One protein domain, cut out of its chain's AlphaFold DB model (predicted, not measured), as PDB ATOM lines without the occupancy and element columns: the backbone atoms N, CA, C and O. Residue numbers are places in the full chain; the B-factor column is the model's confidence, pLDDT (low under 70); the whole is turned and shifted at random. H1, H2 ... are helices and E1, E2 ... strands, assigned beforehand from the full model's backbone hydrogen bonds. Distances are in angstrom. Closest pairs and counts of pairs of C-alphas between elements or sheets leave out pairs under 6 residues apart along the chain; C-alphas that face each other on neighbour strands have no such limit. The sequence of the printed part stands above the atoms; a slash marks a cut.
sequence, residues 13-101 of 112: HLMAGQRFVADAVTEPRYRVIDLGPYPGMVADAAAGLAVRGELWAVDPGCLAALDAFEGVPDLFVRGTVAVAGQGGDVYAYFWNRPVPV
ATOM      1  N   HIS A  13     -38.026  16.069 -31.978       96.50
ATOM      2  CA  HIS A  13     -36.876  16.826 -32.474       96.50
ATOM      3  C   HIS A  13     -36.312  16.283 -33.805       96.50
ATOM      4  O   HIS A  13     -35.747  17.053 -34.574       96.50
ATOM      5  N   LEU A  14     -36.514  14.996 -34.117       96.75
ATOM      6  CA  LEU A  14     -36.123  14.390 -35.400       96.75
ATOM      7  C   LEU A  14     -36.968  14.882 -36.589       96.75
ATOM      8  O   LEU A  14     -36.558  14.744 -37.736       96.75
ATOM      9  N   MET A  15     -38.128  15.486 -36.317       97.50
ATOM     10  CA  MET A  15     -39.017  16.093 -37.313       97.50
ATOM     11  C   MET A  15     -38.730  17.592 -37.511       97.50
ATOM     12  O   MET A  15     -39.522  18.296 -38.142       97.50
ATOM     13  N   ALA A  16     -37.627  18.115 -36.961       95.56
ATOM     14  CA  ALA A  16     -37.264  19.520 -37.104       95.56
ATOM     15  C   ALA A  16     -37.121  19.915 -38.586       95.56
ATOM     16  O   ALA A  16     -36.516  19.206 -39.389       95.56
ATOM     17  N   GLY A  17     -37.712  21.055 -38.953       95.94
ATOM     18  CA  GLY A  17     -37.723  21.552 -40.334       95.94
ATOM     19  C   GLY A  17     -38.718  20.853 -41.268       95.94
ATOM     20  O   GLY A  17     -38.894  21.303 -42.397       95.94
ATOM     21  N   GLN A  18     -39.406  19.805 -40.809       98.31
ATOM     22  CA  GLN A  18     -40.414  19.102 -41.601       98.31
ATOM     23  C   GLN A  18     -41.786  19.764 -41.464       98.31
ATOM     24  O   GLN A  18     -42.049  20.519 -40.524       98.31
ATOM     25  N   ARG A  19     -42.691  19.484 -42.406       98.06
ATOM     26  CA  ARG A  19     -43.992  20.158 -42.463       98.06
ATOM     27  C   ARG A  19     -45.106  19.274 -41.918       98.06
ATOM     28  O   ARG A  19     -45.429  18.240 -42.502       98.06
ATOM     29  N   PHE A  20     -45.745  19.735 -40.844       97.94
ATOM     30  CA  PHE A  20     -47.010  19.171 -40.379       97.94
ATOM     31  C   PHE A  20     -48.095  19.396 -41.438       97.94
ATOM     32  O   PHE A  20     -48.230  20.503 -41.965       97.94
ATOM     33  N   VAL A  21     -48.854  18.349 -41.757       97.06
ATOM     34  CA  VAL A  21     -49.944  18.409 -42.741       97.06
ATOM     35  C   VAL A  21     -51.291  18.444 -42.032       97.06
ATOM     36  O   VAL A  21     -52.044  19.396 -42.212       97.06
ATOM     37  N   ALA A  22     -51.588  17.421 -41.231       97.06
ATOM     38  CA  ALA A  22     -52.854  17.289 -40.518       97.06
ATOM     39  C   ALA A  22     -52.757  16.225 -39.419       97.06
ATOM     40  O   ALA A  22     -51.902  15.337 -39.466       97.06
ATOM     41  N   ASP A  23     -53.681  16.275 -38.462       97.88
ATOM     42  CA  ASP A  23     -53.989  15.102 -37.648       97.88
ATOM     43  C   ASP A  23     -54.674  14.054 -38.536       97.88
ATOM     44  O   ASP A  23     -55.374  14.392 -39.493       97.88
ATOM     45  N   ALA A  24     -54.443  12.776 -38.250       97.44
ATOM     46  CA  ALA A  24     -54.879  11.695 -39.120       97.44
ATOM     47  C   ALA A  24     -55.301  10.447 -38.356       97.44
ATOM     48  O   ALA A  24     -54.844  10.176 -37.244       97.44
ATOM     49  N   VAL A  25     -56.165   9.669 -39.000       98.19
ATOM     50  CA  VAL A  25     -56.667   8.396 -38.491       98.19
ATOM     51  C   VAL A  25     -56.561   7.361 -39.604       98.19
ATOM     52  O   VAL A  25     -56.969   7.623 -40.736       98.19
ATOM     53  N   THR A  26     -55.976   6.201 -39.314       98.25
ATOM     54  CA  THR A  26     -55.891   5.112 -40.293       98.25
ATOM     55  C   THR A  26     -57.258   4.484 -40.556       98.25
ATOM     56  O   THR A  26     -58.162   4.567 -39.724       98.25
ATOM     57  N   GLU A  27     -57.388   3.757 -41.663       97.31
ATOM     58  CA  GLU A  27     -58.444   2.746 -41.795       97.31
ATOM     59  C   GLU A  27     -58.387   1.751 -40.612       97.31
ATOM     60  O   GLU A  27     -57.303   1.556 -40.043       97.31
ATOM     61  N   PRO A  28     -59.502   1.100 -40.221       97.38
ATOM     62  CA  PRO A  28     -59.582   0.250 -39.030       97.38
ATOM     63  C   PRO A  28     -58.942  -1.136 -39.238       97.38
ATOM     64  O   PRO A  28     -59.581  -2.173 -39.088       97.38
ATOM     65  N   ARG A  29     -57.678  -1.160 -39.662       97.38
ATOM     66  CA  ARG A  29     -56.917  -2.360 -40.063       97.38
ATOM     67  C   ARG A  29     -55.595  -2.494 -39.310       97.38
ATOM     68  O   ARG A  29     -54.778  -3.353 -39.639       97.38
ATOM     69  N   TYR A  30     -55.357  -1.608 -38.346       98.12
ATOM     70  CA  TYR A  30     -54.067  -1.454 -37.688       98.12
ATOM     71  C   TYR A  30     -54.242  -1.316 -36.185       98.12
ATOM     72  O   TYR A  30     -55.264  -0.853 -35.708       98.12
ATOM     73  N   ARG A  31     -53.233  -1.649 -35.400       97.88
ATOM     74  CA  ARG A  31     -53.221  -1.311 -33.974       97.88
ATOM     75  C   ARG A  31     -51.815  -0.965 -33.547       97.88
ATOM     76  O   ARG A  31     -50.851  -1.416 -34.167       97.88
ATOM     77  N   VAL A  32     -51.700  -0.154 -32.503       98.19
ATOM     78  CA  VAL A  32     -50.406   0.110 -31.874       98.19
ATOM     79  C   VAL A  32     -50.244  -0.801 -30.670       98.19
ATOM     80  O   VAL A  32     -51.143  -0.878 -29.837       98.19
ATOM     81  N   ILE A  33     -49.126  -1.516 -30.604       97.81
ATOM     82  CA  ILE A  33     -48.715  -2.336 -29.464       97.81
ATOM     83  C   ILE A  33     -47.737  -1.555 -28.595       97.81
ATOM     84  O   ILE A  33     -46.915  -0.802 -29.118       97.81
ATOM     85  N   ASP A  34     -47.819  -1.742 -27.285       97.25
ATOM     86  CA  ASP A  34     -46.840  -1.212 -26.342       97.25
ATOM     87  C   ASP A  34     -45.611  -2.128 -26.288       97.25
ATOM     88  O   ASP A  34     -45.711  -3.297 -25.908       97.25
ATOM     89  N   LEU A  35     -44.451  -1.603 -26.693       95.81
ATOM     90  CA  LEU A  35     -43.163  -2.299 -26.610       95.81
ATOM     91  C   LEU A  35     -42.339  -1.832 -25.398       95.81
ATOM     92  O   LEU A  35     -41.172  -2.197 -25.279       95.81
ATOM     93  N   GLY A  36     -42.929  -1.032 -24.504       92.56
ATOM     94  CA  GLY A  36     -42.308  -0.401 -23.346       92.56
ATOM     95  C   GLY A  36     -41.944   1.054 -23.647       92.56
ATOM     96  O   GLY A  36     -42.769   1.954 -23.496       92.56
ATOM     97  N   PRO A  37     -40.702   1.353 -24.070       91.94
ATOM     98  CA  PRO A  37     -40.304   2.734 -24.314       91.94
ATOM     99  C   PRO A  37     -40.998   3.357 -25.533       91.94
ATOM    100  O   PRO A  37     -41.071   4.583 -25.624       91.94
ATOM    101  N   TYR A  38     -41.479   2.582 -26.498       94.94
ATOM    102  CA  TYR A  38     -42.082   3.082 -27.736       94.94
ATOM    103  C   TYR A  38     -43.209   2.155 -28.213       94.94
ATOM    104  O   TYR A  38     -43.237   0.989 -27.823       94.94
ATOM    105  N   PRO A  39     -44.139   2.642 -29.052       97.25
ATOM    106  CA  PRO A  39     -45.140   1.787 -29.666       97.25
ATOM    107  C   PRO A  39     -44.595   1.106 -30.922       97.25
ATOM    108  O   PRO A  39     -43.669   1.613 -31.554       97.25
ATOM    109  N   GLY A  40     -45.257   0.036 -31.355       97.81
ATOM    110  CA  GLY A  40     -45.128  -0.492 -32.711       97.81
ATOM    111  C   GLY A  40     -46.479  -0.611 -33.404       97.81
ATOM    112  O   GLY A  40     -47.437  -1.076 -32.802       97.81
ATOM    113  N   MET A  41     -46.597  -0.182 -34.660       98.50
ATOM    114  CA  MET A  41     -47.810  -0.410 -35.451       98.50
ATOM    115  C   MET A  41     -47.764  -1.792 -36.095       98.50
ATOM    116  O   MET A  41     -46.755  -2.172 -36.686       98.50
ATOM    117  N   VAL A  42     -48.874  -2.519 -36.029       98.06
ATOM    118  CA  VAL A  42     -49.068  -3.793 -36.728       98.06
ATOM    119  C   VAL A  42     -50.357  -3.755 -37.538       98.06
ATOM    120  O   VAL A  42     -51.333  -3.127 -37.123       98.06
ATOM    121  N   ALA A  43     -50.356  -4.417 -38.694       97.62
ATOM    122  CA  ALA A  43     -51.576  -4.697 -39.439       97.62
ATOM    123  C   ALA A  43     -52.282  -5.903 -38.809       97.62
ATOM    124  O   ALA A  43     -51.653  -6.929 -38.550       97.62
ATOM    125  N   ASP A  44     -53.579  -5.776 -38.553       95.44
ATOM    126  CA  ASP A  44     -54.379  -6.817 -37.919       95.44
ATOM    127  C   ASP A  44     -55.799  -6.759 -38.484       95.44
ATOM    128  O   ASP A  44     -56.534  -5.802 -38.254       95.44
ATOM    129  N   ALA A  45     -56.175  -7.754 -39.286       90.62
ATOM    130  CA  ALA A  45     -57.491  -7.784 -39.923       90.62
ATOM    131  C   ALA A  45     -58.607  -8.226 -38.963       90.62
ATOM    132  O   ALA A  45     -59.771  -7.927 -39.214       90.62
ATOM    133  N   ALA A  46     -58.267  -8.941 -37.885       92.88
ATOM    134  CA  ALA A  46     -59.240  -9.475 -36.934       92.88
ATOM    135  C   ALA A  46     -59.472  -8.519 -35.756       92.88
ATOM    136  O   ALA A  46     -60.605  -8.361 -35.308       92.88
ATOM    137  N   ALA A  47     -58.408  -7.873 -35.275       93.69
ATOM    138  CA  ALA A  47     -58.425  -6.955 -34.136       93.69
ATOM    139  C   ALA A  47     -57.927  -5.543 -34.502       93.69
ATOM    140  O   ALA A  47     -57.408  -4.813 -33.656       93.69
ATOM    141  N   GLY A  48     -58.046  -5.168 -35.778       96.31
ATOM    142  CA  GLY A  48     -57.679  -3.851 -36.282       96.31
ATOM    143  C   GLY A  48     -58.515  -2.728 -35.673       96.31
ATOM    144  O   GLY A  48     -59.714  -2.860 -35.439       96.31
ATOM    145  N   LEU A  49     -57.861  -1.599 -35.439       97.75
ATOM    146  CA  LEU A  49     -58.404  -0.349 -34.925       97.75
ATOM    147  C   LEU A  49     -58.046   0.802 -35.877       97.75
ATOM    148  O   LEU A  49     -57.223   0.679 -36.789       97.75
ATOM    149  N   ALA A  50     -58.685   1.949 -35.671       97.88
ATOM    150  CA  ALA A  50     -58.399   3.172 -36.410       97.88
ATOM    151  C   ALA A  50     -57.324   3.974 -35.656       97.88
ATOM    152  O   ALA A  50     -57.625   4.691 -34.703       97.88
ATOM    153  N   VAL A  51     -56.054   3.814 -36.039       98.50
ATOM    154  CA  VAL A  51     -54.919   4.389 -35.308       98.50
ATOM    155  C   VAL A  51     -54.823   5.894 -35.536       98.50
ATOM    156  O   VAL A  51     -54.725   6.363 -36.669       98.50
ATOM    157  N   ARG A  52     -54.780   6.654 -34.442       98.38
ATOM    158  CA  ARG A  52     -54.616   8.107 -34.419       98.38
ATOM    159  C   ARG A  52     -53.143   8.491 -34.498       98.38
ATOM    160  O   ARG A  52     -52.318   8.051 -33.692       98.38
ATOM    161  N   GLY A  53     -52.829   9.391 -35.413       97.75
ATOM    162  CA  GLY A  53     -51.489   9.910 -35.620       97.75
ATOM    163  C   GLY A  53     -51.493  11.275 -36.294       97.75
ATOM    164  O   GLY A  53     -52.480  12.001 -36.285       97.75
ATOM    165  N   GLU A  54     -50.353  11.613 -36.874       98.25
ATOM    166  CA  GLU A  54     -50.097  12.872 -37.562       98.25
ATOM    167  C   GLU A  54     -49.532  12.588 -38.955       98.25
ATOM    168  O   GLU A  54     -48.635  11.747 -39.109       98.25
ATOM    169  N   LEU A  55     -50.013  13.312 -39.961       97.88
ATOM    170  CA  LEU A  55     -49.431  13.344 -41.297       97.88
ATOM    171  C   LEU A  55     -48.366  14.426 -41.382       97.88
ATOM    172  O   LEU A  55     -48.568  15.570 -40.969       97.88
ATOM    173  N   TRP A  56     -47.242  14.044 -41.974       98.00
ATOM    174  CA  TRP A  56     -46.076  14.890 -42.149       98.00
ATOM    175  C   TRP A  56     -45.574  14.762 -43.578       98.00
ATOM    176  O   TRP A  56     -45.459  13.653 -44.097       98.00
ATOM    177  N   ALA A  57     -45.260  15.897 -44.193       97.25
ATOM    178  CA  ALA A  57     -44.465  15.933 -45.406       97.25
ATOM    179  C   ALA A  57     -43.000  16.046 -44.985       97.25
ATOM    180  O   ALA A  57     -42.616  17.031 -44.344       97.25
ATOM    181  N   VAL A  58     -42.222  15.018 -45.322       97.12
ATOM    182  CA  VAL A  58     -40.806  14.914 -44.972       97.12
ATOM    183  C   VAL A  58     -39.941  14.908 -46.221       97.12
ATOM    184  O   VAL A  58     -40.313  14.315 -47.235       97.12
ATOM    185  N   ASP A  59     -38.799  15.581 -46.156       97.94
ATOM    186  CA  ASP A  59     -37.803  15.527 -47.218       97.94
ATOM    187  C   ASP A  59     -37.034  14.184 -47.205       97.94
ATOM    188  O   ASP A  59     -37.052  13.460 -46.201       97.94
ATOM    189  N   PRO A  60     -36.347  13.817 -48.306       97.62
ATOM    190  CA  PRO A  60     -35.613  12.553 -48.384       97.62
ATOM    191  C   PRO A  60     -34.504  12.387 -47.333       97.62
ATOM    192  O   PRO A  60     -34.218  11.261 -46.927       97.62
ATOM    193  N   GLY A  61     -33.874  13.479 -46.890       98.00
ATOM    194  CA  GLY A  61     -32.806  13.442 -45.891       98.00
ATOM    195  C   GLY A  61     -33.344  13.122 -44.499       98.00
ATOM    196  O   GLY A  61     -32.827  12.231 -43.824       98.00
ATOM    197  N   CYS A  62     -34.431  13.784 -44.098       97.75
ATOM    198  CA  CYS A  62     -35.159  13.456 -42.876       97.75
ATOM    199  C   CYS A  62     -35.669  12.014 -42.921       97.75
ATOM    200  O   CYS A  62     -35.484  11.260 -41.969       97.75
ATOM    201  N   LEU A  63     -36.244  11.602 -44.050       97.94
ATOM    202  CA  LEU A  63     -36.773  10.258 -44.223       97.94
ATOM    203  C   LEU A  63     -35.694   9.169 -44.032       97.94
ATOM    204  O   LEU A  63     -35.952   8.167 -43.368       97.94
ATOM    205  N   ALA A  64     -34.477   9.385 -44.541       98.06
ATOM    206  CA  ALA A  64     -33.344   8.484 -44.314       98.06
ATOM    207  C   ALA A  64     -32.876   8.473 -42.845       98.06
ATOM    208  O   ALA A  64     -32.541   7.417 -42.308       98.06
ATOM    209  N   ALA A  65     -32.878   9.628 -42.173       97.94
ATOM    210  CA  ALA A  65     -32.543   9.713 -40.751       97.94
ATOM    211  C   ALA A  65     -33.565   8.972 -39.873       97.94
ATOM    212  O   ALA A  65     -33.182   8.289 -38.923       97.94
ATOM    213  N   LEU A  66     -34.853   9.064 -40.212       98.19
ATOM    214  CA  LEU A  66     -35.916   8.322 -39.538       98.19
ATOM    215  C   LEU A  66     -35.781   6.812 -39.761       98.19
ATOM    216  O   LEU A  66     -35.941   6.056 -38.810       98.19
ATOM    217  N   ASP A  67     -35.423   6.364 -40.968       98.44
ATOM    218  CA  ASP A  67     -35.170   4.940 -41.232       98.44
ATOM    219  C   ASP A  67     -34.035   4.384 -40.376       98.44
ATOM    220  O   ASP A  67     -34.169   3.300 -39.807       98.44
ATOM    221  N   ALA A  68     -32.939   5.135 -40.249       98.19
ATOM    222  CA  ALA A  68     -31.827   4.754 -39.388       98.19
ATOM    223  C   ALA A  68     -32.241   4.721 -37.906       98.19
ATOM    224  O   ALA A  68     -31.877   3.794 -37.186       98.19
ATOM    225  N   PHE A  69     -33.024   5.707 -37.459       97.75
ATOM    226  CA  PHE A  69     -33.514   5.788 -36.083       97.75
ATOM    227  C   PHE A  69     -34.477   4.647 -35.724       97.75
ATOM    228  O   PHE A  69     -34.356   4.053 -34.655       97.75
ATOM    229  N   GLU A  70     -35.411   4.323 -36.620       97.81
ATOM    230  CA  GLU A  70     -36.382   3.234 -36.453       97.81
ATOM    231  C   GLU A  70     -35.759   1.851 -36.738       97.81
ATOM    232  O   GLU A  70     -36.406   0.823 -36.559       97.81
ATOM    233  N   GLY A  71     -34.497   1.782 -37.176       97.62
ATOM    234  CA  GLY A  71     -33.803   0.522 -37.442       97.62
ATOM    235  C   GLY A  71     -34.378  -0.248 -38.633       97.62
ATOM    236  O   GLY A  71     -34.517  -1.470 -38.568       97.62
ATOM    237  N   VAL A  72     -34.749   0.452 -39.707       98.00
ATOM    238  CA  VAL A  72     -35.242  -0.153 -40.954       98.00
ATOM    239  C   VAL A  72     -34.104  -0.850 -41.713       98.00
ATOM    240  O   VAL A  72     -33.031  -0.260 -41.845       98.00
ATOM    241  N   PRO A  73     -34.318  -2.060 -42.277       97.12
ATOM    242  CA  PRO A  73     -35.569  -2.832 -42.325       97.12
ATOM    243  C   PRO A  73     -35.720  -3.882 -41.206       97.12
ATOM    244  O   PRO A  73     -36.627  -4.711 -41.266       97.12
ATOM    245  N   ASP A  74     -34.837  -3.898 -40.209       97.06
ATOM    246  CA  ASP A  74     -34.702  -5.020 -39.274       97.06
ATOM    247  C   ASP A  74     -35.629  -4.950 -38.053       97.06
ATOM    248  O   ASP A  74     -36.161  -5.973 -37.611       97.06
ATOM    249  N   LEU A  75     -35.764  -3.780 -37.431       97.12
ATOM    250  CA  LEU A  75     -36.590  -3.583 -36.236       97.12
ATOM    251  C   LEU A  75     -38.005  -3.165 -36.634       97.12
ATOM    252  O   LEU A  75     -38.994  -3.770 -36.214       97.12
ATOM    253  N   PHE A  76     -38.068  -2.170 -37.510       98.44
ATOM    254  CA  PHE A  76     -39.274  -1.738 -38.187       98.44
ATOM    255  C   PHE A  76     -39.108  -1.880 -39.695       98.44
ATOM    256  O   PHE A  76     -38.001  -1.900 -40.222       98.44
ATOM    257  N   VAL A  77     -40.223  -1.934 -40.410       98.31
ATOM    258  CA  VAL A  77     -40.253  -1.823 -41.867       98.31
ATOM    259  C   VAL A  77     -41.119  -0.636 -42.253       98.31
ATOM    260  O   VAL A  77     -42.220  -0.464 -41.732       98.31
ATOM    261  N   ARG A  78     -40.634   0.209 -43.167       97.94
ATOM    262  CA  ARG A  78     -41.471   1.262 -43.738       97.94
ATOM    263  C   ARG A  78     -42.385   0.655 -44.798       97.94
ATOM    264  O   ARG A  78     -41.907   0.038 -45.744       97.94
ATOM    265  N   GLY A  79     -43.687   0.864 -44.653       97.25
ATOM    266  CA  GLY A  79     -44.699   0.375 -45.586       97.25
ATOM    267  C   GLY A  79     -45.801   1.399 -45.811       97.25
ATOM    268  O   GLY A  79     -45.886   2.402 -45.097       97.25
ATOM    269  N   THR A  80     -46.649   1.145 -46.803       97.38
ATOM    270  CA  THR A  80     -47.827   1.974 -47.050       97.38
ATOM    271  C   THR A  80     -48.880   1.753 -45.966       97.38
ATOM    272  O   THR A  80     -49.085   0.642 -45.472       97.38
ATOM    273  N   VAL A  81     -49.554   2.830 -45.575       97.56
ATOM    274  CA  VAL A  81     -50.637   2.818 -44.590       97.56
ATOM    275  C   VAL A  81     -51.868   3.491 -45.184       97.56
ATOM    276  O   VAL A  81     -51.786   4.582 -45.744       97.56
ATOM    277  N   ALA A  82     -53.024   2.843 -45.062       97.00
ATOM    278  CA  ALA A  82     -54.285   3.421 -45.496       97.00
ATOM    279  C   ALA A  82     -54.775   4.424 -44.442       97.00
ATOM    280  O   ALA A  82     -55.020   4.052 -43.291       97.00
ATOM    281  N   VAL A  83     -54.912   5.689 -44.836       97.75
ATOM    282  CA  VAL A  83     -55.400   6.773 -43.976       97.75
ATOM    283  C   VAL A  83     -56.775   7.219 -44.453       97.75
ATOM    284  O   VAL A  83     -56.963   7.497 -45.636       97.75
ATOM    285  N   ALA A  84     -57.733   7.284 -43.528       96.25
ATOM    286  CA  ALA A  84     -59.119   7.596 -43.843       96.25
ATOM    287  C   ALA A  84     -59.225   8.971 -44.517       96.25
ATOM    288  O   ALA A  84     -58.723   9.976 -44.009       96.25
ATOM    289  N   GLY A  85     -59.870   9.008 -45.685       92.94
ATOM    290  CA  GLY A  85     -60.050  10.235 -46.464       92.94
ATOM    291  C   GLY A  85     -58.769  10.810 -47.085       92.94
ATOM    292  O   GLY A  85     -58.797  11.949 -47.546       92.94
ATOM    293  N   GLN A  86     -57.659  10.064 -47.108       90.94
ATOM    294  CA  GLN A  86     -56.421  10.465 -47.781       90.94
ATOM    295  C   GLN A  86     -56.189   9.628 -49.038       90.94
ATOM    296  O   GLN A  86     -56.248   8.400 -49.005       90.94
ATOM    297  N   GLY A  87     -55.910  10.309 -50.149       83.75
ATOM    298  CA  GLY A  87     -55.434   9.680 -51.377       83.75
ATOM    299  C   GLY A  87     -53.906   9.669 -51.453       83.75
ATOM    300  O   GLY A  87     -53.241  10.484 -50.816       83.75
ATOM    301  N   GLY A  88     -53.364   8.783 -52.287       86.75
ATOM    302  CA  GLY A  88     -51.924   8.661 -52.518       86.75
ATOM    303  C   GLY A  88     -51.193   7.816 -51.473       86.75
ATOM    304  O   GLY A  88     -51.790   7.276 -50.541       86.75
ATOM    305  N   ASP A  89     -49.880   7.694 -51.658       91.94
ATOM    306  CA  ASP A  89     -49.042   6.847 -50.813       91.94
ATOM    307  C   ASP A  89     -48.659   7.574 -49.523       91.94
ATOM    308  O   ASP A  89     -47.829   8.487 -49.509       91.94
ATOM    309  N   VAL A  90     -49.249   7.136 -48.413       97.19
ATOM    310  CA  VAL A  90     -48.817   7.503 -47.063       97.19
ATOM    311  C   VAL A  90     -47.995   6.357 -46.493       97.19
ATOM    312  O   VAL A  90     -48.372   5.194 -46.622       97.19
ATOM    313  N   TYR A  91     -46.893   6.684 -45.821       98.06
ATOM    314  CA  TYR A  91     -45.996   5.699 -45.226       98.06
ATOM    315  C   TYR A  91     -46.028   5.734 -43.696       98.06
ATOM    316  O   TYR A  91     -46.155   6.793 -43.073       98.06
ATOM    317  N   ALA A  92     -45.865   4.561 -43.090       98.25
ATOM    318  CA  ALA A  92     -45.654   4.384 -41.659       98.25
ATOM    319  C   ALA A  92     -44.608   3.292 -41.394       98.25
ATOM    320  O   ALA A  92     -44.298   2.480 -42.267       98.25
ATOM    321  N   TYR A  93     -44.075   3.285 -40.175       98.56
ATOM    322  CA  TYR A  93     -43.172   2.251 -39.679       98.56
ATOM    323  C   TYR A  93     -43.980   1.136 -39.022       98.56
ATOM    324  O   TYR A  93     -44.723   1.394 -38.080       98.56
ATOM    325  N   PHE A  94     -43.844  -0.095 -39.495       98.56
ATOM    326  CA  PHE A  94     -44.504  -1.272 -38.940       98.56
ATOM    327  C   PHE A  94     -43.514  -2.103 -38.141       98.56
ATOM    328  O   PHE A  94     -42.374  -2.281 -38.563       98.56
ATOM    329  N   TRP A  95     -43.951  -2.616 -36.996       98.31
ATOM    330  CA  TRP A  95     -43.152  -3.527 -36.187       98.31
ATOM    331  C   TRP A  95     -42.815  -4.783 -36.992       98.31
ATOM    332  O   TRP A  95     -43.719  -5.441 -37.505       98.31
ATOM    333  N   ASN A  96     -41.524  -5.113 -37.102       97.88
ATOM    334  CA  ASN A  96     -41.045  -6.201 -37.960       97.88
ATOM    335  C   ASN A  96     -40.563  -7.433 -37.173       97.88
ATOM    336  O   ASN A  96     -39.742  -8.222 -37.639       97.88
ATOM    337  N   ARG A  97     -41.044  -7.611 -35.940       96.69
ATOM    338  CA  ARG A  97     -40.747  -8.785 -35.104       96.69
ATOM    339  C   ARG A  97     -42.051  -9.411 -34.606       96.69
ATOM    340  O   ARG A  97     -43.113  -8.802 -34.737       96.69
ATOM    341  N   PRO A  98     -42.011 -10.618 -34.015       96.12
ATOM    342  CA  PRO A  98     -43.187 -11.182 -33.367       96.12
ATOM    343  C   PRO A  98     -43.789 -10.207 -32.350       96.12
ATOM    344  O   PRO A  98     -43.070  -9.536 -31.605       96.12
ATOM    345  N   VAL A  99     -45.116 -10.121 -32.331       95.06
ATOM    346  CA  VAL A  99     -45.842  -9.331 -31.332       95.06
ATOM    347  C   VAL A  99     -45.734 -10.046 -29.982       95.06
ATOM    348  O   VAL A  99     -46.089 -11.226 -29.913       95.06
ATOM    349  N   PRO A 100     -45.268  -9.385 -28.905       93.94
ATOM    350  CA  PRO A 100     -45.255 -10.005 -27.586       93.94
ATOM    351  C   PRO A 100     -46.677 -10.376 -27.147       93.94
ATOM    352  O   PRO A 100     -47.589  -9.559 -27.242       93.94
ATOM    353  N   VAL A 101     -46.866 -11.593 -26.629       90.44
ATOM    354  CA  VAL A 101     -48.197 -12.132 -26.272       90.44
ATOM    355  C   VAL A 101     -48.939 -11.248 -25.264       90.44
ATOM    356  O   VAL A 101     -50.152 -11.102 -25.348       90.44
TER     357      VAL A 101
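AT A GLANCE: This is residues 13 to 101 of the 112 residues of the protein "Gamma-glutamylcyclotransferase family protein" of Gemmataceae bacterium (UniProt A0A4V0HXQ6). Three two-stranded antiparallel ladders make the frame: E5 and E6 cross the middle, E2 and E3 sit beside them with E3 next to E6, and E1 and E4 form a separate side. H1 sits near E5, away from E2 and E3. The printed part has 89 residues, with the order E1 E2 E3 E4 H1 E5 E6; the class is mixed, helices and strands, with under half of the residues in named elements. It is compact, with a radius of gyration of the C-alphas of 13.1 A, and spans 37 by 30 by 20 A.

IN THESE COORDINATES: E1, residues 19 to 25, begins at C-alpha 19 (-43.992, 20.158, -42.463) and is 17.7 A long. E2 is residues 30 to 34, E3 residues 39 to 43, and E4 residues 52 to 57, 16.9 A. H1, residues 60 to 69, is 14.2 A long. E5 is residues 76 to 80; E6, residues 91 to 95, ends at C-alpha 95 (-43.152, -3.527, -36.187).

HOW THE PARTS SIT: E1 and E4 are antiparallel at 152 degrees, with N 21 and O 55 at 2.9 A. E2 and E3 form a hairpin at 150 degrees, with N 33 and O 40 at 2.8 A. E5 and E6 form a hairpin at 143 degrees, with N 94 and O 77 at 2.8 A. The closest C-alphas of E3 and E6, those of Met 41 and Phe 94, are 4.9 A apart. Those of H1 and E5, Asp 67 and Arg 78, are 7.7 A apart. E4 is apart from E5 and E6. In H1 every O i to N i+4 pair is within hydrogen-bond range.

THE WHOLE: The C-alphas farthest apart, those of Gly 17 and Val 101, are 38.0 A apart. The printed part has no cut and no long link. Its mean pLDDT is 96.6, and no printed residue is under 70.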